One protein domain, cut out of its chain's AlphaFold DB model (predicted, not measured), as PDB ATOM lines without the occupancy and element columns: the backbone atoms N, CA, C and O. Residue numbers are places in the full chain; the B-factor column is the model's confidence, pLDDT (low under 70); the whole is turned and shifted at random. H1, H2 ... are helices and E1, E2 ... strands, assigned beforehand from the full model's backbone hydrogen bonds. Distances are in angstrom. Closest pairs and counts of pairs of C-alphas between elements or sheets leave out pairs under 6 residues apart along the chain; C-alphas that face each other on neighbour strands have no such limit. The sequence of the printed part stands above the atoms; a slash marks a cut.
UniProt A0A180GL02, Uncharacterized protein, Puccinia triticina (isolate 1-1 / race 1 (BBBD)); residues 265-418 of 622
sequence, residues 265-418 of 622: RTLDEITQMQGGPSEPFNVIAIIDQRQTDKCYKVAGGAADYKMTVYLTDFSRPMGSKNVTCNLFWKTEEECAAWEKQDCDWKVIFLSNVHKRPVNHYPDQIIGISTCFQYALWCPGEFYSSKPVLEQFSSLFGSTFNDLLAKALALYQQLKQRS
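What this domain is: This is residues 265 to 418 of the 622 residues of an uncharacterized protein of Puccinia triticina (isolate 1-1 / race 1 (BBBD)) (UniProt A0A180GL02). Picture a small closed barrel of five strands, E1, E2, E3, E5 and E4, with the hairpin of E6 and E7 paired onto E4 and widening that wall. H3 and H4 cover the outside of the barrel over E4 and E6, both running slantwise to the strands, while H1 and H2 lie outside it elsewhere. The printed part has 154 residues, mixed in class, and runs H1 E1 E2 E3 H2 E4 E5 E6 E7 H3 H4. The sheet is mixed, with E3 and E5 parallel. It is compact, with a radius of gyration of the C-alphas of 14.8 A, rounded, spanning 41 by 34 by 28 A.

Where its parts are: Find C-alpha 280 at (78.503, 121.503, 125.139); from there E1 runs to residue 290, 22.8 A on, bending by 87 degrees at residue 287. Next look for E2, residues 305 to 312, 23.3 A, and E3, residues 323 to 329, 19.9 A. E4, residues 347 to 355, covers 19.2 A and bends by 93 degrees at residue 352. E5 is residues 364 to 367, E6 373 to 378 and E7 381 to 384. H1 is residues 267 to 272, H2 336 to 339 and H3 389 to 396. H4, residues 400 to 418, is 27.1 A long and ends at C-alpha 418, (70.838, 151.947, 133.894).

How they stand to each other: Start in the meander E1 E2 E3, each strand the antiparallel neighbour of the one before: N 288 and O 310 are 3.0 A apart, N 307 and O 327 2.9 A. E5 is parallel to E3, with N 365 and O 324 at 2.9 A, and antiparallel to E4, with N 366 and O 354 at 2.8 A. E4 closes the ring on E1, antiparallel, with N 350 and O 283 at 2.9 A. E6 is antiparallel to E4, N 349 and O 375 at 2.9 A, and to E7, N 376 and O 383 at 2.9 A. H4 is on the barrel at a height of 7.7 A, its Ala 407 C-alpha 6.1 A from that of Val 347, the closest to E4. H3, at 8.8 A, touches H4 residues 400 to 403 alone; the closest C-alphas, of Ser 393 and Phe 400, are 5.3 A apart. H1 is on the barrel at 8.1 A and only just over E5, and H2 at 7.0 A, over none of the strands. Every O i to N i+4 pair is within hydrogen-bond range in H1 and H4; H3 has 2 of 4, and H2 is too short for one.

The domain as a whole: The farthest C-alphas, of Gly 300 and Gln 416, are 43.7 A apart. The printed part has no cut. The link E1 to E2 is long, and in it residues 296 to 297 pair antiparallel with residues 305 to 306 of E2. Mean pLDDT of the printed part is 82.9; residues 299 to 303, 318 to 319, 341 to 342, 358 to 363 and 416 to 418 are under 70.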
ATOM      1  N   ARG A 265      73.354 129.331 123.048       91.25
ATOM      2  CA  ARG A 265      72.261 129.349 124.024       91.25
ATOM      3  C   ARG A 265      72.176 130.719 124.697       91.25
ATOM      4  O   ARG A 265      73.195 131.389 124.869       91.25
ATOM      5  N   THR A 266      70.969 131.106 125.099       91.44
ATOM      6  CA  THR A 266      70.738 132.195 126.060       91.44
ATOM      7  C   THR A 266      70.895 131.680 127.490       91.44
ATOM      8  O   THR A 266      70.891 130.468 127.720       91.44
ATOM      9  N   LEU A 267      70.998 132.579 128.470       90.12
ATOM     10  CA  LEU A 267      71.022 132.179 129.876       90.12
ATOM     11  C   LEU A 267      69.711 131.508 130.309       90.12
ATOM     12  O   LEU A 267      69.766 130.580 131.112       90.12
ATOM     13  N   ASP A 268      68.558 131.914 129.765       88.75
ATOM     14  CA  ASP A 268      67.274 131.247 130.030       88.75
ATOM     15  C   ASP A 268      67.224 129.812 129.473       88.75
ATOM     16  O   ASP A 268      66.860 128.878 130.183       88.75
ATOM     17  N   GLU A 269      67.690 129.585 128.236       88.44
ATOM     18  CA  GLU A 269      67.782 128.221 127.694       88.44
ATOM     19  C   GLU A 269      68.717 127.337 128.544       88.44
ATOM     20  O   GLU A 269      68.483 126.135 128.667       88.44
ATOM     21  N   ILE A 270      69.762 127.914 129.150       87.06
ATOM     22  CA  ILE A 270      70.707 127.189 130.011       87.06
ATOM     23  C   ILE A 270      70.066 126.795 131.349       87.06
ATOM     24  O   ILE A 270      70.282 125.663 131.789       87.06
ATOM     25  N   THR A 271      69.249 127.637 131.996       81.12
ATOM     26  CA  THR A 271      68.570 127.236 133.252       81.12
ATOM     27  C   THR A 271      67.644 126.032 133.038       81.12
ATOM     28  O   THR A 271      67.535 125.174 133.910       81.12
ATOM     29  N   GLN A 272      67.086 125.873 131.835       81.81
ATOM     30  CA  GLN A 272      66.174 124.778 131.478       81.81
ATOM     31  C   GLN A 272      66.874 123.466 131.052       81.81
ATOM     32  O   GLN A 272      66.229 122.420 130.986       81.81
ATOM     33  N   MET A 273      68.184 123.471 130.771       82.38
ATOM     34  CA  MET A 273      68.939 122.253 130.411       82.38
ATOM     35  C   MET A 273      69.177 121.323 131.617       82.38
ATOM     36  O   MET A 273      69.396 121.794 132.730       82.38
ATOM     37  N   GLN A 274      69.241 120.001 131.403       75.81
ATOM     38  CA  GLN A 274      69.607 119.042 132.468       75.81
ATOM     39  C   GLN A 274      71.099 119.126 132.851       75.81
ATOM     40  O   GLN A 274      71.458 118.964 134.018       75.81
ATOM     41  N   GLY A 275      71.956 119.450 131.877       76.19
ATOM     42  CA  GLY A 275      73.394 119.628 132.065       76.19
ATOM     43  C   GLY A 275      74.200 118.326 132.050       76.19
ATOM     44  O   GLY A 275      73.686 117.233 132.268       76.19
ATOM     45  N   GLY A 276      75.497 118.459 131.782       74.88
ATOM     46  CA  GLY A 276      76.439 117.351 131.664       74.88
ATOM     47  C   GLY A 276      77.561 117.614 130.649       74.88
ATOM     48  O   GLY A 276      77.420 118.457 129.761       74.88
ATOM     49  N   PRO A 277      78.680 116.870 130.742       72.44
ATOM     50  CA  PRO A 277      79.808 116.990 129.812       72.44
ATOM     51  C   PRO A 277      79.480 116.497 128.388       72.44
ATOM     52  O   PRO A 277      80.248 116.732 127.461       72.44
ATOM     53  N   SER A 278      78.345 115.821 128.194       75.19
ATOM     54  CA  SER A 278      77.837 115.388 126.887       75.19
ATOM     55  C   SER A 278      77.148 116.497 126.086       75.19
ATOM     56  O   SER A 278      76.986 116.345 124.880       75.19
ATOM     57  N   GLU A 279      76.748 117.602 126.727       82.56
ATOM     58  CA  GLU A 279      76.029 118.713 126.085       82.56
ATOM     59  C   GLU A 279      76.840 120.019 126.161       82.56
ATOM     60  O   GLU A 279      76.592 120.859 127.033       82.56
ATOM     61  N   PRO A 280      77.847 120.211 125.288       89.06
ATOM     62  CA  PRO A 280      78.503 121.503 125.139       89.06
ATOM     63  C   PRO A 280      77.574 122.526 124.476       89.06
ATOM     64  O   PRO A 280      76.814 122.210 123.557       89.06
ATOM     65  N   PHE A 281      77.694 123.780 124.897       92.06
ATOM     66  CA  PHE A 281      77.073 124.935 124.257       92.06
ATOM     67  C   PHE A 281      78.046 126.116 124.155       92.06
ATOM     68  O   PHE A 281      79.119 126.148 124.763       92.06
ATOM     69  N   ASN A 282      77.642 127.098 123.354       94.12
ATOM     70  CA  ASN A 282      78.234 128.426 123.309       94.12
ATOM     71  C   ASN A 282      77.285 129.410 124.007       94.12
ATOM     72  O   ASN A 282      76.069 129.222 123.977       94.12
ATOM     73  N   VAL A 283      77.813 130.484 124.589       94.69
ATOM     74  CA  VAL A 283      77.015 131.563 125.194       94.69
ATOM     75  C   VAL A 283      77.709 132.910 124.997       94.69
ATOM     76  O   VAL A 283      78.937 132.991 124.952       94.69
ATOM     77  N   ILE A 284      76.913 133.969 124.853       95.12
ATOM     78  CA  ILE A 284      77.365 135.364 124.851       95.12
ATOM     79  C   ILE A 284      76.548 136.070 125.931       95.12
ATOM     80  O   ILE A 284      75.322 136.032 125.874       95.12
ATOM     81  N   ALA A 285      77.210 136.666 126.919       94.62
ATOM     82  CA  ALA A 285      76.549 137.240 128.089       94.62
ATOM     83  C   ALA A 285      77.268 138.496 128.593       94.62
ATOM     84  O   ALA A 285      78.451 138.709 128.321       94.62
ATOM     85  N   ILE A 286      76.549 139.316 129.353       92.25
ATOM     86  CA  ILE A 286      77.117 140.431 130.107       92.25
ATOM     87  C   ILE A 286      77.832 139.868 131.340       92.25
ATOM     88  O   ILE A 286      77.320 138.967 132.009       92.25
ATOM     89  N   ILE A 287      79.018 140.402 131.629       91.50
ATOM     90  CA  ILE A 287      79.718 140.195 132.899       91.50
ATOM     91  C   ILE A 287      79.133 141.212 133.881       91.50
ATOM     92  O   ILE A 287      79.404 142.407 133.763       91.50
ATOM     93  N   ASP A 288      78.312 140.740 134.816       84.75
ATOM     94  CA  ASP A 288      77.675 141.582 135.838       84.75
ATOM     95  C   ASP A 288      78.638 141.822 137.010       84.75
ATOM     96  O   ASP A 288      78.861 142.953 137.436       84.75
ATOM     97  N   GLN A 289      79.290 140.748 137.467       80.00
ATOM     98  CA  GLN A 289      80.258 140.756 138.565       80.00
ATOM     99  C   GLN A 289      81.326 139.665 138.360       80.00
ATOM    100  O   GLN A 289      81.056 138.614 137.771       80.00
ATOM    101  N   ARG A 290      82.539 139.879 138.884       80.81
ATOM    102  CA  ARG A 290      83.579 138.845 139.055       80.81
ATOM    103  C   ARG A 290      83.667 138.471 140.542       80.81
ATOM    104  O   ARG A 290      83.512 139.344 141.387       80.81
ATOM    105  N   GLN A 291      83.908 137.201 140.874       75.75
ATOM    106  CA  GLN A 291      84.138 136.779 142.268       75.75
ATOM    107  C   GLN A 291      85.481 137.311 142.798       75.75
ATOM    108  O   GLN A 291      85.615 137.592 143.985       75.75
ATOM    109  N   THR A 292      86.466 137.430 141.910       70.50
ATOM    110  CA  THR A 292      87.818 137.929 142.171       70.50
ATOM    111  C   THR A 292      88.302 138.713 140.953       70.50
ATOM    112  O   THR A 292      87.944 138.384 139.823       70.50
ATOM    113  N   ASP A 293      89.144 139.728 141.149       70.75
ATOM    114  CA  ASP A 293      89.729 140.489 140.028       70.75
ATOM    115  C   ASP A 293      90.847 139.722 139.305       70.75
ATOM    116  O   ASP A 293      91.133 139.977 138.136       70.75
ATOM    117  N   LYS A 294      91.448 138.755 140.005       79.38
ATOM    118  CA  LYS A 294      92.528 137.875 139.547       79.38
ATOM    119  C   LYS A 294      92.070 136.427 139.428       79.38
ATOM    120  O   LYS A 294      91.105 136.018 140.084       79.38
ATOM    121  N   CYS A 295      92.789 135.641 138.634       83.56
ATOM    122  CA  CYS A 295      92.686 134.189 138.698       83.56
ATOM    123  C   CYS A 295      93.285 133.699 140.022       83.56
ATOM    124  O   CYS A 295      94.314 134.203 140.465       83.56
ATOM    125  N   TYR A 296      92.680 132.692 140.650       82.81
ATOM    126  CA  TYR A 296      93.235 132.076 141.858       82.81
ATOM    127  C   TYR A 296      93.541 130.599 141.653       82.81
ATOM    128  O   TYR A 296      92.867 129.905 140.885       82.81
ATOM    129  N   LYS A 297      94.569 130.115 142.356       81.50
ATOM    130  CA  LYS A 297      94.969 128.710 142.309       81.50
ATOM    131  C   LYS A 297      94.034 127.851 143.167       81.50
ATOM    132  O   LYS A 297      93.766 128.182 144.320       81.50
ATOM    133  N   VAL A 298      93.543 126.744 142.616       78.44
ATOM    134  CA  VAL A 298      92.631 125.808 143.285       78.44
ATOM    135  C   VAL A 298      93.430 124.692 143.955       78.44
ATOM    136  O   VAL A 298      94.157 123.947 143.297       78.44
ATOM    137  N   ALA A 299      93.275 124.537 145.269       56.75
ATOM    138  CA  ALA A 299      93.884 123.431 146.001       56.75
ATOM    139  C   ALA A 299      93.241 122.082 145.614       56.75
ATOM    140  O   ALA A 299      92.019 121.949 145.592       56.75
ATOM    141  N   GLY A 300      94.068 121.070 145.329       55.25
ATOM    142  CA  GLY A 300      93.627 119.682 145.108       55.25
ATOM    143  C   GLY A 300      92.981 119.369 143.747       55.25
ATOM    144  O   GLY A 300      92.441 118.276 143.583       55.25
ATOM    145  N   GLY A 301      93.016 120.288 142.777       56.22
ATOM    146  CA  GLY A 301      92.457 120.090 141.432       56.22
ATOM    147  C   GLY A 301      93.483 119.666 140.370       56.22
ATOM    148  O   GLY A 301      94.675 119.912 140.510       56.22
ATOM    149  N   ALA A 302      93.003 119.080 139.264       55.59
ATOM    150  CA  ALA A 302      93.797 118.793 138.054       55.59
ATOM    151  C   ALA A 302      93.770 119.936 137.006       55.59
ATOM    152  O   ALA A 302      94.238 119.768 135.878       55.59
ATOM    153  N   ALA A 303      93.183 121.075 137.373       66.75
ATOM    154  CA  ALA A 303      93.268 122.346 136.667       66.75
ATOM    155  C   ALA A 303      93.644 123.395 137.716       66.75
ATOM    156  O   ALA A 303      92.889 123.606 138.667       66.75
ATOM    157  N   ASP A 304      94.836 123.969 137.582       77.31
ATOM    158  CA  ASP A 304      95.448 124.781 138.626       77.31
ATOM    159  C   ASP A 304      94.715 126.106 138.872       77.31
ATOM    160  O   ASP A 304      94.542 126.474 140.027       77.31
ATOM    161  N   TYR A 305      94.262 126.817 137.838       87.38
ATOM    162  CA  TYR A 305      93.744 128.190 137.956       87.38
ATOM    163  C   TYR A 305      92.231 128.268 137.737       87.38
ATOM    164  O   TYR A 305      91.675 127.537 136.917       87.38
ATOM    165  N   LYS A 306      91.559 129.191 138.436       88.81
ATOM    166  CA  LYS A 306      90.110 129.419 138.350       88.81
ATOM    167  C   LYS A 306      89.752 130.905 138.335       88.81
ATOM    168  O   LYS A 306      90.357 131.707 139.041       88.81
ATOM    169  N   MET A 307      88.706 131.231 137.579       89.25
ATOM    170  CA  MET A 307      87.933 132.473 137.672       89.25
ATOM    171  C   MET A 307      86.456 132.115 137.838       89.25
ATOM    172  O   MET A 307      85.972 131.145 137.246       89.25
ATOM    173  N   THR A 308      85.724 132.919 138.604       89.19
ATOM    174  CA  THR A 308      84.264 132.835 138.682       89.19
ATOM    175  C   THR A 308      83.661 134.180 138.326       89.19
ATOM    176  O   THR A 308      84.035 135.199 138.899       89.19
ATOM    177  N   VAL A 309      82.720 134.176 137.388       91.06
ATOM    178  CA  VAL A 309      81.979 135.368 136.964       91.06
ATOM    179  C   VAL A 309      80.481 135.109 136.997       91.06
ATOM    180  O   VAL A 309      80.019 133.986 136.788       91.06
ATOM    181  N   TYR A 310      79.728 136.164 137.262       89.75
ATOM    182  CA  TYR A 310      78.277 136.160 137.350       89.75
ATOM    183  C   TYR A 310      77.717 136.815 136.092       89.75
ATOM    184  O   TYR A 310      78.101 137.931 135.740       89.75
ATOM    185  N   LEU A 311      76.866 136.075 135.381       91.56
ATOM    186  CA  LEU A 311      76.443 136.410 134.027       91.56
ATOM    187  C   LEU A 311      74.966 136.802 133.962       91.56
ATOM    188  O   LEU A 311      74.106 136.139 134.554       91.56
ATOM    189  N   THR A 312      74.692 137.846 133.180       89.94
ATOM    190  CA  THR A 312      73.351 138.361 132.868       89.94
ATOM    191  C   THR A 312      73.147 138.489 131.355       89.94
ATOM    192  O   THR A 312      74.096 138.576 130.575       89.94
ATOM    193  N   ASP A 313      71.892 138.457 130.909       88.31
ATOM    194  CA  ASP A 313      71.495 138.747 129.529       88.31
ATOM    195  C   ASP A 313      70.055 139.299 129.497       88.31
ATOM    196  O   ASP A 313      69.439 139.540 130.539       88.31
ATOM    197  N   PHE A 314      69.514 139.526 128.297       85.12
ATOM    198  CA  PHE A 314      68.157 140.050 128.104       85.12
ATOM    199  C   PHE A 314      67.094 138.963 127.880       85.12
ATOM    200  O   PHE A 314      65.942 139.304 127.620       85.12
ATOM    201  N   SER A 315      67.451 137.676 127.980       85.44
ATOM    202  CA  SER A 315      66.497 136.563 127.847       85.44
ATOM    203  C   SER A 315      65.679 136.327 129.118       85.44
ATOM    204  O   SER A 315      64.568 135.811 129.041       85.44
ATOM    205  N   ARG A 316      66.205 136.739 130.279       80.06
ATOM    206  CA  ARG A 316      65.596 136.513 131.598       80.06
ATOM    207  C   ARG A 316      64.963 137.800 132.163       80.06
ATOM    208  O   ARG A 316      65.446 138.899 131.867       80.06
ATOM    209  N   PRO A 317      63.903 137.703 132.993       70.44
ATOM    210  CA  PRO A 317      63.301 138.858 133.665       70.44
ATOM    211  C   PRO A 317      64.301 139.659 134.514       70.44
ATOM    212  O   PRO A 317      65.223 139.089 135.104       70.44
ATOM    213  N   MET A 318      64.098 140.975 134.634       59.19
ATOM    214  CA  MET A 318      64.857 141.800 135.588       59.19
ATOM    215  C   MET A 318      64.639 141.291 137.023       59.19
ATOM    216  O   MET A 318      63.517 140.954 137.386       59.19
ATOM    217  N   GLY A 319      65.713 141.212 137.815       58.84
ATOM    218  CA  GLY A 319      65.704 140.587 139.148       58.84
ATOM    219  C   GLY A 319      65.975 139.073 139.157       58.84
ATOM    220  O   GLY A 319      66.037 138.471 140.226       58.84
ATOM    221  N   SER A 320      66.176 138.434 137.999       71.56
ATOM    222  CA  SER A 320      66.590 137.023 137.944       71.56
ATOM    223  C   SER A 320      68.007 136.829 138.495       71.56
ATOM    224  O   SER A 320      68.935 137.447 137.982       71.56
ATOM    225  N   LYS A 321      68.199 135.903 139.452       74.81
ATOM    226  CA  LYS A 321      69.530 135.545 139.999       74.81
ATOM    227  C   LYS A 321      70.549 135.280 138.877       74.81
ATOM    228  O   LYS A 321      70.270 134.466 137.990       74.81
ATOM    229  N   ASN A 322      71.718 135.921 138.942       84.12
ATOM    230  CA  ASN A 322      72.797 135.799 137.953       84.12
ATOM    231  C   ASN A 322      73.232 134.338 137.743       84.12
ATOM    232  O   ASN A 322      73.312 133.558 138.695       84.12
ATOM    233  N   VAL A 323      73.556 133.959 136.503       86.06
ATOM    234  CA  VAL A 323      74.074 132.609 136.217       86.06
ATOM    235  C   VAL A 323      75.538 132.543 136.635       86.06
ATOM    236  O   VAL A 323      76.350 133.358 136.199       86.06
ATOM    237  N   THR A 324      75.892 131.573 137.479       89.44
ATOM    238  CA  THR A 324      77.275 131.417 137.948       89.44
ATOM    239  C   THR A 324      78.102 130.707 136.881       89.44
ATOM    240  O   THR A 324      77.781 129.587 136.488       89.44
ATOM    241  N   CYS A 325      79.195 131.312 136.431       91.19
ATOM    242  CA  CYS A 325      80.135 130.698 135.503       91.19
ATOM    243  C   CYS A 325      81.484 130.464 136.188       91.19
ATOM    244  O   CYS A 325      82.075 131.393 136.731       91.19
ATOM    245  N   ASN A 326      81.973 129.223 136.164       90.62
ATOM    246  CA  ASN A 326      83.296 128.845 136.658       90.62
ATOM    247  C   ASN A 326      84.172 128.438 135.470       90.62
ATOM    248  O   ASN A 326      83.856 127.479 134.763       90.62
ATOM    249  N   LEU A 327      85.271 129.155 135.268       92.12
ATOM    250  CA  LEU A 327      86.242 128.923 134.203       92.12
ATOM    251  C   LEU A 327      87.549 128.431 134.826       92.12
ATOM    252  O   LEU A 327      87.977 128.969 135.847       92.12
ATOM    253  N   PHE A 328      88.152 127.403 134.231       90.44
ATOM    254  CA  PHE A 328      89.331 126.722 134.768       90.44
ATOM    255  C   PHE A 328      90.458 126.661 133.733       90.44
ATOM    256  O   PHE A 328      90.209 126.330 132.577       90.44
ATOM    257  N   TRP A 329      91.699 126.885 134.148       89.81
ATOM    258  CA  TRP A 329      92.889 126.878 133.290       89.81
ATOM    259  C   TRP A 329      94.016 126.049 133.908       89.81
ATOM    260  O   TRP A 329      93.987 125.734 135.098       89.81
ATOM    261  N   LYS A 330      95.002 125.666 133.094       87.38
ATOM    262  CA  LYS A 330      96.191 124.930 133.551       87.38
ATOM    263  C   LYS A 330      97.342 125.851 133.930       87.38
ATOM    264  O   LYS A 330      98.152 125.471 134.767       87.38
ATOM    265  N   THR A 331      97.417 127.043 133.343       85.50
ATOM    266  CA  THR A 331      98.476 128.013 133.643       85.50
ATOM    267  C   THR A 331      97.914 129.427 133.786       85.50
ATOM    268  O   THR A 331      96.775 129.703 133.398       85.50
ATOM    269  N   GLU A 332      98.712 130.317 134.372       83.38
ATOM    270  CA  GLU A 332      98.356 131.716 134.634       83.38
ATOM    271  C   GLU A 332      98.206 132.501 133.317       83.38
ATOM    272  O   GLU A 332      97.287 133.298 133.137       83.38
ATOM    273  N   GLU A 333      99.060 132.202 132.334       84.19
ATOM    274  CA  GLU A 333      99.098 132.854 131.024       84.19
ATOM    275  C   GLU A 333      97.836 132.587 130.187       84.19
ATOM    276  O   GLU A 333      97.416 133.457 129.424       84.19
ATOM    277  N   GLU A 334      97.185 131.425 130.351       82.69
ATOM    278  CA  GLU A 334      95.914 131.119 129.673       82.69
ATOM    279  C   GLU A 334      94.758 132.033 130.138       82.69
ATOM    280  O   GLU A 334      93.761 132.178 129.419       82.69
ATOM    281  N   CYS A 335      94.877 132.652 131.321       84.69
ATOM    282  CA  CYS A 335      93.851 133.501 131.932       84.69
ATOM    283  C   CYS A 335      94.286 134.965 132.167       84.69
ATOM    284  O   CYS A 335      93.443 135.800 132.488       84.69
ATOM    285  N   ALA A 336      95.559 135.314 131.942       81.19
ATOM    286  CA  ALA A 336      96.148 136.625 132.250       81.19
ATOM    287  C   ALA A 336      95.409 137.849 131.657       81.19
ATOM    288  O   ALA A 336      95.529 138.958 132.174       81.19
ATOM    289  N   ALA A 337      94.596 137.671 130.611       81.88
ATOM    290  CA  ALA A 337      93.732 138.725 130.073       81.88
ATOM    291  C   ALA A 337      92.689 139.253 131.076       81.88
ATOM    292  O   ALA A 337      92.267 140.406 130.967       81.88
ATOM    293  N   TRP A 338      92.289 138.449 132.065       80.19
ATOM    294  CA  TRP A 338      91.422 138.891 133.161       80.19
ATOM    295  C   TRP A 338      92.095 139.926 134.070       80.19
ATOM    296  O   TRP A 338      91.400 140.772 134.630       80.19
ATOM    297  N   GLU A 339      93.428 139.896 134.163       74.06
ATOM    298  CA  GLU A 339      94.220 140.698 135.105       74.06
ATOM    299  C   GLU A 339      94.724 142.027 134.521       74.06
ATOM    300  O   GLU A 339      95.440 142.776 135.190       74.06
ATOM    301  N   LYS A 340      94.338 142.352 133.279       74.94
ATOM    302  CA  LYS A 340      94.562 143.676 132.689       74.94
ATOM    303  C   LYS A 340      93.814 144.747 133.491       74.94
ATOM    304  O   LYS A 340      92.599 144.882 133.360       74.94
ATOM    305  N   GLN A 341      94.550 145.531 134.277       60.09
ATOM    306  CA  GLN A 341      93.993 146.566 135.159       60.09
ATOM    307  C   GLN A 341      93.200 147.648 134.404       60.09
ATOM    308  O   GLN A 341      92.193 148.127 134.915       60.09
ATOM    309  N   ASP A 342      93.587 147.969 133.165       68.06
ATOM    310  CA  ASP A 342      92.887 148.943 132.315       68.06
ATOM    311  C   ASP A 342      91.599 148.389 131.654       68.06
ATOM    312  O   ASP A 342      90.888 149.123 130.965       68.06
ATOM    313  N   CYS A 343      91.279 147.097 131.826       76.88
ATOM    314  CA  CYS A 343      90.212 146.410 131.088       76.88
ATOM    315  C   CYS A 343      89.019 146.000 131.968       76.88
ATOM    316  O   CYS A 343      88.880 144.862 132.434       76.88
ATOM    317  N   ASP A 344      88.067 146.924 132.091       84.00
ATOM    318  CA  ASP A 344      86.735 146.662 132.639       84.00
ATOM    319  C   ASP A 344      85.863 145.864 131.639       84.00
ATOM    320  O   ASP A 344      84.982 146.397 130.959       84.00
ATOM    321  N   TRP A 345      86.169 144.567 131.491       89.75
ATOM    322  CA  TRP A 345      85.458 143.616 130.628       89.75
ATOM    323  C   TRP A 345      83.954 143.558 130.939       89.75
ATOM    324  O   TRP A 345      83.567 143.217 132.055       89.75
ATOM    325  N   LYS A 346      83.109 143.844 129.936       91.56
ATOM    326  CA  LYS A 346      81.639 143.924 130.067       91.56
ATOM    327  C   LYS A 346      80.867 142.809 129.380       91.56
ATOM    328  O   LYS A 346      79.750 142.517 129.795       91.56
ATOM    329  N   VAL A 347      81.421 142.195 128.339       94.19
ATOM    330  CA  VAL A 347      80.782 141.081 127.624       94.19
ATOM    331  C   VAL A 347      81.766 139.926 127.531       94.19
ATOM    332  O   VAL A 347      82.926 140.126 127.165       94.19
ATOM    333  N   ILE A 348      81.290 138.723 127.847       95.69
ATOM    334  CA  ILE A 348      82.015 137.471 127.652       95.69
ATOM    335  C   ILE A 348      81.408 136.679 126.495       95.69
ATOM    336  O   ILE A 348      80.188 136.590 126.333       95.69
ATOM    337  N   PHE A 349      82.285 136.051 125.727       95.62
ATOM    338  CA  PHE A 349      81.962 135.031 124.745       95.62
ATOM    339  C   PHE A 349      82.580 133.726 125.234       95.62
ATOM    340  O   PHE A 349      83.788 133.672 125.464       95.62
ATOM    341  N   LEU A 350      81.779 132.675 125.370       95.69
ATOM    342  CA  LEU A 350      82.238 131.339 125.742       95.69
ATOM    343  C   LEU A 350      81.824 130.342 124.670       95.69
ATOM    344  O   LEU A 350      80.675 130.340 124.229       95.69
ATOM    345  N   SER A 351      82.751 129.478 124.269       94.06
ATOM    346  CA  SER A 351      82.483 128.385 123.343       94.06
ATOM    347  C   SER A 351      82.960 127.053 123.906       94.06
ATOM    348  O   SER A 351      84.023 126.992 124.523       94.06
ATOM    349  N   ASN A 352      82.174 125.998 123.673       91.88
ATOM    350  CA  ASN A 352      82.400 124.649 124.193       91.88
ATOM    351  C   ASN A 352      82.477 124.598 125.738       91.88
ATOM    352  O   ASN A 352      83.412 124.050 126.321       91.88
ATOM    353  N   VAL A 353      81.483 125.208 126.394       92.44
ATOM    354  CA  VAL A 353      81.250 125.141 127.849       92.44
ATOM    355  C   VAL A 353      80.046 124.251 128.161       92.44
ATOM    356  O   VAL A 353      79.198 124.026 127.302       92.44
ATOM    357  N   HIS A 354      79.958 123.744 129.390       90.31
ATOM    358  CA  HIS A 354      78.907 122.813 129.817       90.31
ATOM    359  C   HIS A 354      78.096 123.375 130.984       90.31
ATOM    360  O   HIS A 354      78.588 124.199 131.751       90.31
ATOM    361  N   LYS A 355      76.876 122.873 131.187       87.69
ATOM    362  CA  LYS A 355      76.126 123.083 132.434       87.69
ATOM    363  C   LYS A 355      76.452 121.960 133.418       87.69
ATOM    364  O   LYS A 355      76.524 120.798 133.019       87.69
ATOM    365  N   ARG A 356      76.626 122.287 134.699       82.25
ATOM    366  CA  ARG A 356      76.783 121.302 135.782       82.25
ATOM    367  C   ARG A 356      75.473 120.507 135.974       82.25
ATOM    368  O   ARG A 356      74.432 121.148 136.079       82.25
ATOM    369  N   PRO A 357      75.498 119.159 136.047       73.69
ATOM    370  CA  PRO A 357      74.297 118.355 136.288       73.69
ATOM    371  C   PRO A 357      73.533 118.769 137.552       73.69
ATOM    372  O   PRO A 357      74.139 118.997 138.607       73.69
ATOM    373  N   VAL A 358      72.205 118.834 137.445       58.97
ATOM    374  CA  VAL A 358      71.304 119.308 138.508       58.97
ATOM    375  C   VAL A 358      71.075 118.221 139.570       58.97
ATOM    376  O   VAL A 358      70.027 117.587 139.608       58.97
ATOM    377  N   ASN A 359      72.062 118.025 140.452       50.47
ATOM    378  CA  ASN A 359      71.910 117.185 141.653       50.47
ATOM    379  C   ASN A 359      71.841 118.001 142.960       50.47
ATOM    380  O   ASN A 359      71.002 117.698 143.801       50.47
ATOM    381  N   HIS A 360      72.701 119.017 143.156       45.97
ATOM    382  CA  HIS A 360      72.830 119.710 144.460       45.97
ATOM    383  C   HIS A 360      73.110 121.229 144.413       45.97
ATOM    384  O   HIS A 360      73.298 121.829 145.465       45.97
ATOM    385  N   TYR A 361      73.175 121.869 143.238       49.56
ATOM    386  CA  TYR A 361      73.518 123.298 143.117       49.56
ATOM    387  C   TYR A 361      72.707 123.988 142.004       49.56
ATOM    388  O   TYR A 361      72.391 123.321 141.014       49.56
ATOM    389  N   PRO A 362      72.392 125.296 142.132       54.69
ATOM    390  CA  PRO A 362      71.721 126.082 141.090       54.69
ATOM    391  C   PRO A 362      72.605 126.248 139.844       54.69
ATOM    392  O   PRO A 362      73.791 125.938 139.878       54.69
ATOM    393  N   ASP A 363      72.033 126.750 138.749       66.31
ATOM    394  CA  ASP A 363      72.616 126.725 137.401       66.31
ATOM    395  C   ASP A 363      74.065 127.243 137.307       66.31
ATOM    396  O   ASP A 363      74.325 128.449 137.328       66.31
ATOM    397  N   GLN A 364      75.018 126.311 137.150       85.12
ATOM    398  CA  GLN A 364      76.435 126.627 136.946       85.12
ATOM    399  C   GLN A 364      76.888 126.290 135.525       85.12
ATOM    400  O   GLN A 364      76.794 125.138 135.094       85.12
ATOM    401  N   ILE A 365      77.453 127.278 134.833       91.06
ATOM    402  CA  ILE A 365      78.225 127.091 133.597       91.06
ATOM    403  C   ILE A 365      79.666 126.742 133.988       91.06
ATOM    404  O   ILE A 365      80.249 127.386 134.859       91.06
ATOM    405  N   ILE A 366      80.245 125.729 133.347       89.50
ATOM    406  CA  ILE A 366      81.583 125.201 133.614       89.50
ATOM    407  C   ILE A 366      82.409 125.229 132.321       89.50
ATOM    408  O   ILE A 366      82.092 124.535 131.352       89.50
ATOM    409  N   GLY A 367      83.493 126.007 132.321       90.31
ATOM    410  CA  GLY A 367      84.543 125.964 131.304       90.31
ATOM    411  C   GLY A 367      85.705 125.095 131.774       90.31
ATOM    412  O   GLY A 367      86.498 125.526 132.607       90.31
ATOM    413  N   ILE A 368      85.806 123.869 131.253       86.19
ATOM    414  CA  ILE A 368      86.853 122.905 131.632       86.19
ATOM    415  C   ILE A 368      88.169 123.248 130.920       86.19
ATOM    416  O   ILE A 368      88.188 123.409 129.698       86.19
ATOM    417  N   SER A 369      89.276 123.316 131.668       83.38
ATOM    418  CA  SER A 369      90.606 123.671 131.147       83.38
ATOM    419  C   SER A 369      90.979 122.899 129.882       83.38
ATOM    420  O   SER A 369      90.772 121.687 129.809       83.38
ATOM    421  N   THR A 370      91.566 123.585 128.901       80.00
ATOM    422  CA  THR A 370      91.886 123.071 127.551       80.00
ATOM    423  C   THR A 370      90.697 122.611 126.685       80.00
ATOM    424  O   THR A 370      90.916 122.254 125.531       80.00
ATOM    425  N   CYS A 371      89.447 122.657 127.171       84.88
ATOM    426  CA  CYS A 371      88.257 122.267 126.398       84.88
ATOM    427  C   CYS A 371      87.448 123.457 125.859       84.88
ATOM    428  O   CYS A 371      86.975 123.387 124.724       84.88
ATOM    429  N   PHE A 372      87.274 124.532 126.636       91.56
ATOM    430  CA  PHE A 372      86.548 125.726 126.177       91.56
ATOM    431  C   PHE A 372      87.460 126.723 125.448       91.56
ATOM    432  O   PHE A 372      88.688 126.626 125.477       91.56
ATOM    433  N   GLN A 373      86.845 127.704 124.792       91.75
ATOM    434  CA  GLN A 373      87.489 128.902 124.251       91.75
ATOM    435  C   GLN A 373      86.725 130.135 124.735       91.75
ATOM    436  O   GLN A 373      85.507 130.062 124.923       91.75
ATOM    437  N   TYR A 374      87.413 131.263 124.924       93.38
ATOM    438  CA  TYR A 374      86.777 132.489 125.412       93.38
ATOM    439  C   TYR A 374      87.249 133.759 124.700       93.38
ATOM    440  O   TYR A 374      88.336 133.812 124.126       93.38
ATOM    441  N   ALA A 375      86.410 134.787 124.737       93.75
ATOM    442  CA  ALA A 375      86.774 136.153 124.394       93.75
ATOM    443  C   ALA A 375      86.097 137.132 125.356       93.75
ATOM    444  O   ALA A 375      85.059 136.823 125.948       93.75
ATOM    445  N   LEU A 376      86.707 138.301 125.508       94.12
ATOM    446  CA  LEU A 376      86.288 139.364 126.413       94.12
ATOM    447  C   LEU A 376      86.215 140.671 125.632       94.12
ATOM    448  O   LEU A 376      87.061 140.933 124.778       94.12
ATOM    449  N   TRP A 377      85.208 141.490 125.919       94.31
ATOM    450  CA  TRP A 377      85.033 142.785 125.272       94.31
ATOM    451  C   TRP A 377      84.679 143.884 126.271       94.31
ATOM    452  O   TRP A 377      83.873 143.690 127.187       94.31
ATOM    453  N   CYS A 378      85.271 145.055 126.058       91.06
ATOM    454  CA  CYS A 378      84.919 146.319 126.692       91.06
ATOM    455  C   CYS A 378      84.925 147.444 125.632       91.06
ATOM    456  O   CYS A 378      85.377 147.233 124.504       91.06
ATOM    457  N   PRO A 379      84.432 148.655 125.945       85.12
ATOM    458  CA  PRO A 379      84.466 149.780 125.011       85.12
ATOM    459  C   PRO A 379      85.900 150.197 124.642       85.12
ATOM    460  O   PRO A 379      86.520 150.999 125.332       85.12
ATOM    461  N   GLY A 380      86.409 149.665 123.530       82.25
ATOM    462  CA  GLY A 380      87.738 149.964 122.988       82.25
ATOM    463  C   GLY A 380      88.658 148.750 122.837       82.25
ATOM    464  O   GLY A 380      89.549 148.799 121.995       82.25
ATOM    465  N   GLU A 381      88.423 147.645 123.559       89.75
ATOM    466  CA  GLU A 381      89.249 146.431 123.457       89.75
ATOM    467  C   GLU A 381      88.414 145.149 123.281       89.75
ATOM    468  O   GLU A 381      87.343 144.976 123.866       89.75
ATOM    469  N   PHE A 382      88.936 144.223 122.472       90.75
ATOM    470  CA  PHE A 382      88.457 142.848 122.336       90.75
ATOM    471  C   PHE A 382      89.650 141.894 122.492       90.75
ATOM    472  O   PHE A 382      90.582 141.933 121.689       90.75
ATOM    473  N   TYR A 383      89.611 141.019 123.494       91.94
ATOM    474  CA  TYR A 383      90.585 139.945 123.701       91.94
ATOM    475  C   TYR A 383      89.985 138.589 123.304       91.94
ATOM    476  O   TYR A 383      88.799 138.358 123.524       91.94
ATOM    477  N   SER A 384      90.793 137.655 122.792       91.25
ATOM    478  CA  SER A 384      90.386 136.264 122.553       91.25
ATOM    479  C   SER A 384      91.475 135.267 122.947       91.25
ATOM    480  O   SER A 384      92.660 135.520 122.742       91.25
ATOM    481  N   SER A 385      91.061 134.086 123.416       88.62
ATOM    482  CA  SER A 385      91.931 132.925 123.636       88.62
ATOM    483  C   SER A 385      92.507 132.334 122.343       88.62
ATOM    484  O   SER A 385      93.355 131.447 122.409       88.62
ATOM    485  N   LYS A 386      92.057 132.791 121.163       85.75
ATOM    486  CA  LYS A 386      92.695 132.497 119.872       85.75
ATOM    487  C   LYS A 386      93.383 133.745 119.310       85.75
ATOM    488  O   LYS A 386      92.756 134.799 119.268       85.75
ATOM    489  N   PRO A 387      94.601 133.620 118.750       82.31
ATOM    490  CA  PRO A 387      95.310 134.745 118.136       82.31
ATOM    491  C   PRO A 387      94.705 135.213 116.799       82.31
ATOM    492  O   PRO A 387      95.071 136.276 116.310       82.31
ATOM    493  N   VAL A 388      93.797 134.436 116.193       89.81
ATOM    494  CA  VAL A 388      93.108 134.784 114.939       89.81
ATOM    495  C   VAL A 388      91.613 134.930 115.223       89.81
ATOM    496  O   VAL A 388      90.925 133.942 115.499       89.81
ATOM    497  N   LEU A 389      91.110 136.165 115.165       87.75
ATOM    498  CA  LEU A 389      89.760 136.534 115.608       87.75
ATOM    499  C   LEU A 389      88.662 135.892 114.747       87.75
ATOM    500  O   LEU A 389      87.605 135.512 115.254       87.75
ATOM    501  N   GLU A 390      88.924 135.669 113.463       88.06
ATOM    502  CA  GLU A 390      88.037 134.974 112.527       88.06
ATOM    503  C   GLU A 390      87.851 133.501 112.930       88.06
ATOM    504  O   GLU A 390      86.750 132.959 112.831       88.06
ATOM    505  N   GLN A 391      88.905 132.862 113.457       87.81
ATOM    506  CA  GLN A 391      88.865 131.476 113.949       87.81
ATOM    507  C   GLN A 391      88.183 131.330 115.312       87.81
ATOM    508  O   GLN A 391      87.862 130.208 115.722       87.81
ATOM    509  N   PHE A 392      88.021 132.432 116.046       90.31
ATOM    510  CA  PHE A 392      87.166 132.486 117.227       90.31
ATOM    511  C   PHE A 392      85.712 132.739 116.821       90.31
ATOM    512  O   PHE A 392      84.809 132.035 117.260       90.31
ATOM    513  N   SER A 393      85.488 133.694 115.919       89.38
ATOM    514  CA  SER A 393      84.150 134.107 115.479       89.38
ATOM    515  C   SER A 393      83.390 132.983 114.769       89.38
ATOM    516  O   SER A 393      82.194 132.789 115.007       89.38
ATOM    517  N   SER A 394      84.100 132.157 113.991       88.50
ATOM    518  CA  SER A 394      83.536 130.972 113.336       88.50
ATOM    519  C   SER A 394      82.974 129.928 114.309       88.50
ATOM    520  O   SER A 394      82.041 129.217 113.937       88.50
ATOM    521  N   LEU A 395      83.440 129.881 115.567       88.62
ATOM    522  CA  LEU A 395      82.859 129.016 116.607       88.62
ATOM    523  C   LEU A 395      81.387 129.369 116.881       88.62
ATOM    524  O   LEU A 395      80.589 128.489 117.190       88.62
ATOM    525  N   PHE A 396      81.024 130.645 116.719       89.31
ATOM    526  CA  PHE A 396      79.678 131.196 116.906       89.31
ATOM    527  C   PHE A 396      78.901 131.330 115.584       89.31
ATOM    528  O   PHE A 396      77.883 132.026 115.543       89.31
ATOM    529  N   GLY A 397      79.396 130.743 114.484       85.50
ATOM    530  CA  GLY A 397      78.793 130.877 113.151       85.50
ATOM    531  C   GLY A 397      78.628 132.334 112.694       85.50
ATOM    532  O   GLY A 397      77.672 132.648 111.995       85.50
ATOM    533  N   SER A 398      79.504 133.231 113.157       87.50
ATOM    534  CA  SER A 398      79.405 134.689 113.009       87.50
ATOM    535  C   SER A 398      80.735 135.265 112.499       87.50
ATOM    536  O   SER A 398      81.781 134.636 112.665       87.50
ATOM    537  N   THR A 399      80.739 136.466 111.916       90.19
ATOM    538  CA  THR A 399      81.989 137.213 111.673       90.19
ATOM    539  C   THR A 399      82.454 137.940 112.940       90.19
ATOM    540  O   THR A 399      81.692 138.097 113.898       90.19
ATOM    541  N   PHE A 400      83.702 138.420 112.950       89.19
ATOM    542  CA  PHE A 400      84.220 139.245 114.048       89.19
ATOM    543  C   PHE A 400      83.393 140.526 114.244       89.19
ATOM    544  O   PHE A 400      83.029 140.866 115.370       89.19
ATOM    545  N   ASN A 401      83.008 141.179 113.143       89.06
ATOM    546  CA  ASN A 401      82.167 142.373 113.170       89.06
ATOM    547  C   ASN A 401      80.783 142.082 113.773       89.06
ATOM    548  O   ASN A 401      80.280 142.897 114.541       89.06
ATOM    549  N   ASP A 402      80.197 140.909 113.506       87.75
ATOM    550  CA  ASP A 402      78.920 140.505 114.113       87.75
ATOM    551  C   ASP A 402      79.047 140.274 115.625       87.75
ATOM    552  O   ASP A 402      78.134 140.612 116.376       87.75
ATOM    553  N   LEU A 403      80.161 139.697 116.095       90.81
ATOM    554  CA  LEU A 403      80.406 139.527 117.531       90.81
ATOM    555  C   LEU A 403      80.613 140.876 118.229       90.81
ATOM    556  O   LEU A 403      80.024 141.111 119.284       90.81
ATOM    557  N   LEU A 404      81.375 141.786 117.623       91.44
ATOM    558  CA  LEU A 404      81.594 143.133 118.153       91.44
ATOM    559  C   LEU A 404      80.299 143.970 118.142       91.44
ATOM    560  O   LEU A 404      80.007 144.663 119.117       91.44
ATOM    561  N   ALA A 405      79.466 143.839 117.105       88.75
ATOM    562  CA  ALA A 405      78.134 144.444 117.053       88.75
ATOM    563  C   ALA A 405      77.191 143.872 118.127       88.75
ATOM    564  O   ALA A 405      76.488 144.637 118.788       88.75
ATOM    565  N   LYS A 406      77.214 142.551 118.368       91.31
ATOM    566  CA  LYS A 406      76.475 141.913 119.476       91.31
ATOM    567  C   LYS A 406      76.947 142.437 120.839       91.31
ATOM    568  O   LYS A 406      76.104 142.755 121.673       91.31
ATOM    569  N   ALA A 407      78.256 142.598 121.054       91.69
ATOM    570  CA  ALA A 407      78.794 143.157 122.299       91.69
ATOM    571  C   ALA A 407      78.318 144.598 122.545       91.69
ATOM    572  O   ALA A 407      77.806 144.914 123.620       91.69
ATOM    573  N   LEU A 408      78.422 145.450 121.516       89.38
ATOM    574  CA  LEU A 408      77.935 146.828 121.550       89.38
ATOM    575  C   LEU A 408      76.430 146.896 121.833       89.38
ATOM    576  O   LEU A 408      76.021 147.686 122.680       89.38
ATOM    577  N   ALA A 409      75.618 146.064 121.176       88.12
ATOM    578  CA  ALA A 409      74.170 146.036 121.372       88.12
ATOM    579  C   ALA A 409      73.789 145.643 122.810       88.12
ATOM    580  O   ALA A 409      73.008 146.353 123.445       88.12
ATOM    581  N   LEU A 410      74.393 144.578 123.357       87.62
ATOM    582  CA  LEU A 410      74.174 144.154 124.746       87.62
ATOM    583  C   LEU A 410      74.541 145.271 125.740       87.62
ATOM    584  O   LEU A 410      73.782 145.576 126.658       87.62
ATOM    585  N   TYR A 411      75.682 145.930 125.532       84.38
ATOM    586  CA  TYR A 411      76.160 147.007 126.401       84.38
ATOM    587  C   TYR A 411      75.347 148.309 126.274       84.38
ATOM    588  O   TYR A 411      75.150 149.019 127.263       84.38
ATOM    589  N   GLN A 412      74.822 148.622 125.086       82.31
ATOM    590  CA  GLN A 412      73.893 149.738 124.887       82.31
ATOM    591  C   GLN A 412      72.546 149.475 125.569       82.31
ATOM    592  O   GLN A 412      72.041 150.360 126.259       82.31
ATOM    593  N   GLN A 413      71.997 148.261 125.454       80.88
ATOM    594  CA  GLN A 413      70.772 147.865 126.156       80.88
ATOM    595  C   GLN A 413      70.952 147.876 127.684       80.88
ATOM    596  O   GLN A 413      70.044 148.295 128.403       80.88
ATOM    597  N   LEU A 414      72.137 147.503 128.185       78.31
ATOM    598  CA  LEU A 414      72.485 147.632 129.603       78.31
ATOM    599  C   LEU A 414      72.450 149.106 130.035       78.31
ATOM    600  O   LEU A 414      71.713 149.457 130.953       78.31
ATOM    601  N   LYS A 415      73.152 149.993 129.315       73.69
ATOM    602  CA  LYS A 415      73.138 151.443 129.587       73.69
ATOM    603  C   LYS A 415      71.740 152.062 129.527       73.69
ATOM    604  O   LYS A 415      71.444 152.940 130.329       73.69
ATOM    605  N   GLN A 416      70.879 151.604 128.619       64.69
ATOM    606  CA  GLN A 416      69.491 152.068 128.523       64.69
ATOM    607  C   GLN A 416      68.622 151.621 129.711       64.69
ATOM    608  O   GLN A 416      67.690 152.343 130.060       64.69
ATOM    609  N   ARG A 417      68.934 150.485 130.356       60.44
ATOM    610  CA  ARG A 417      68.317 150.073 131.634       60.44
ATOM    611  C   ARG A 417      68.896 150.815 132.845       60.44
ATOM    612  O   ARG A 417      68.163 151.048 133.797       60.44
ATOM    613  N   SER A 418      70.176 151.191 132.815       46.75
ATOM    614  CA  SER A 418      70.838 151.947 133.894       46.75
ATOM    615  C   SER A 418      70.571 153.460 133.868       46.75
ATOM    616  O   SER A 418      70.942 154.156 134.810       46.75
TER     617      SER A 418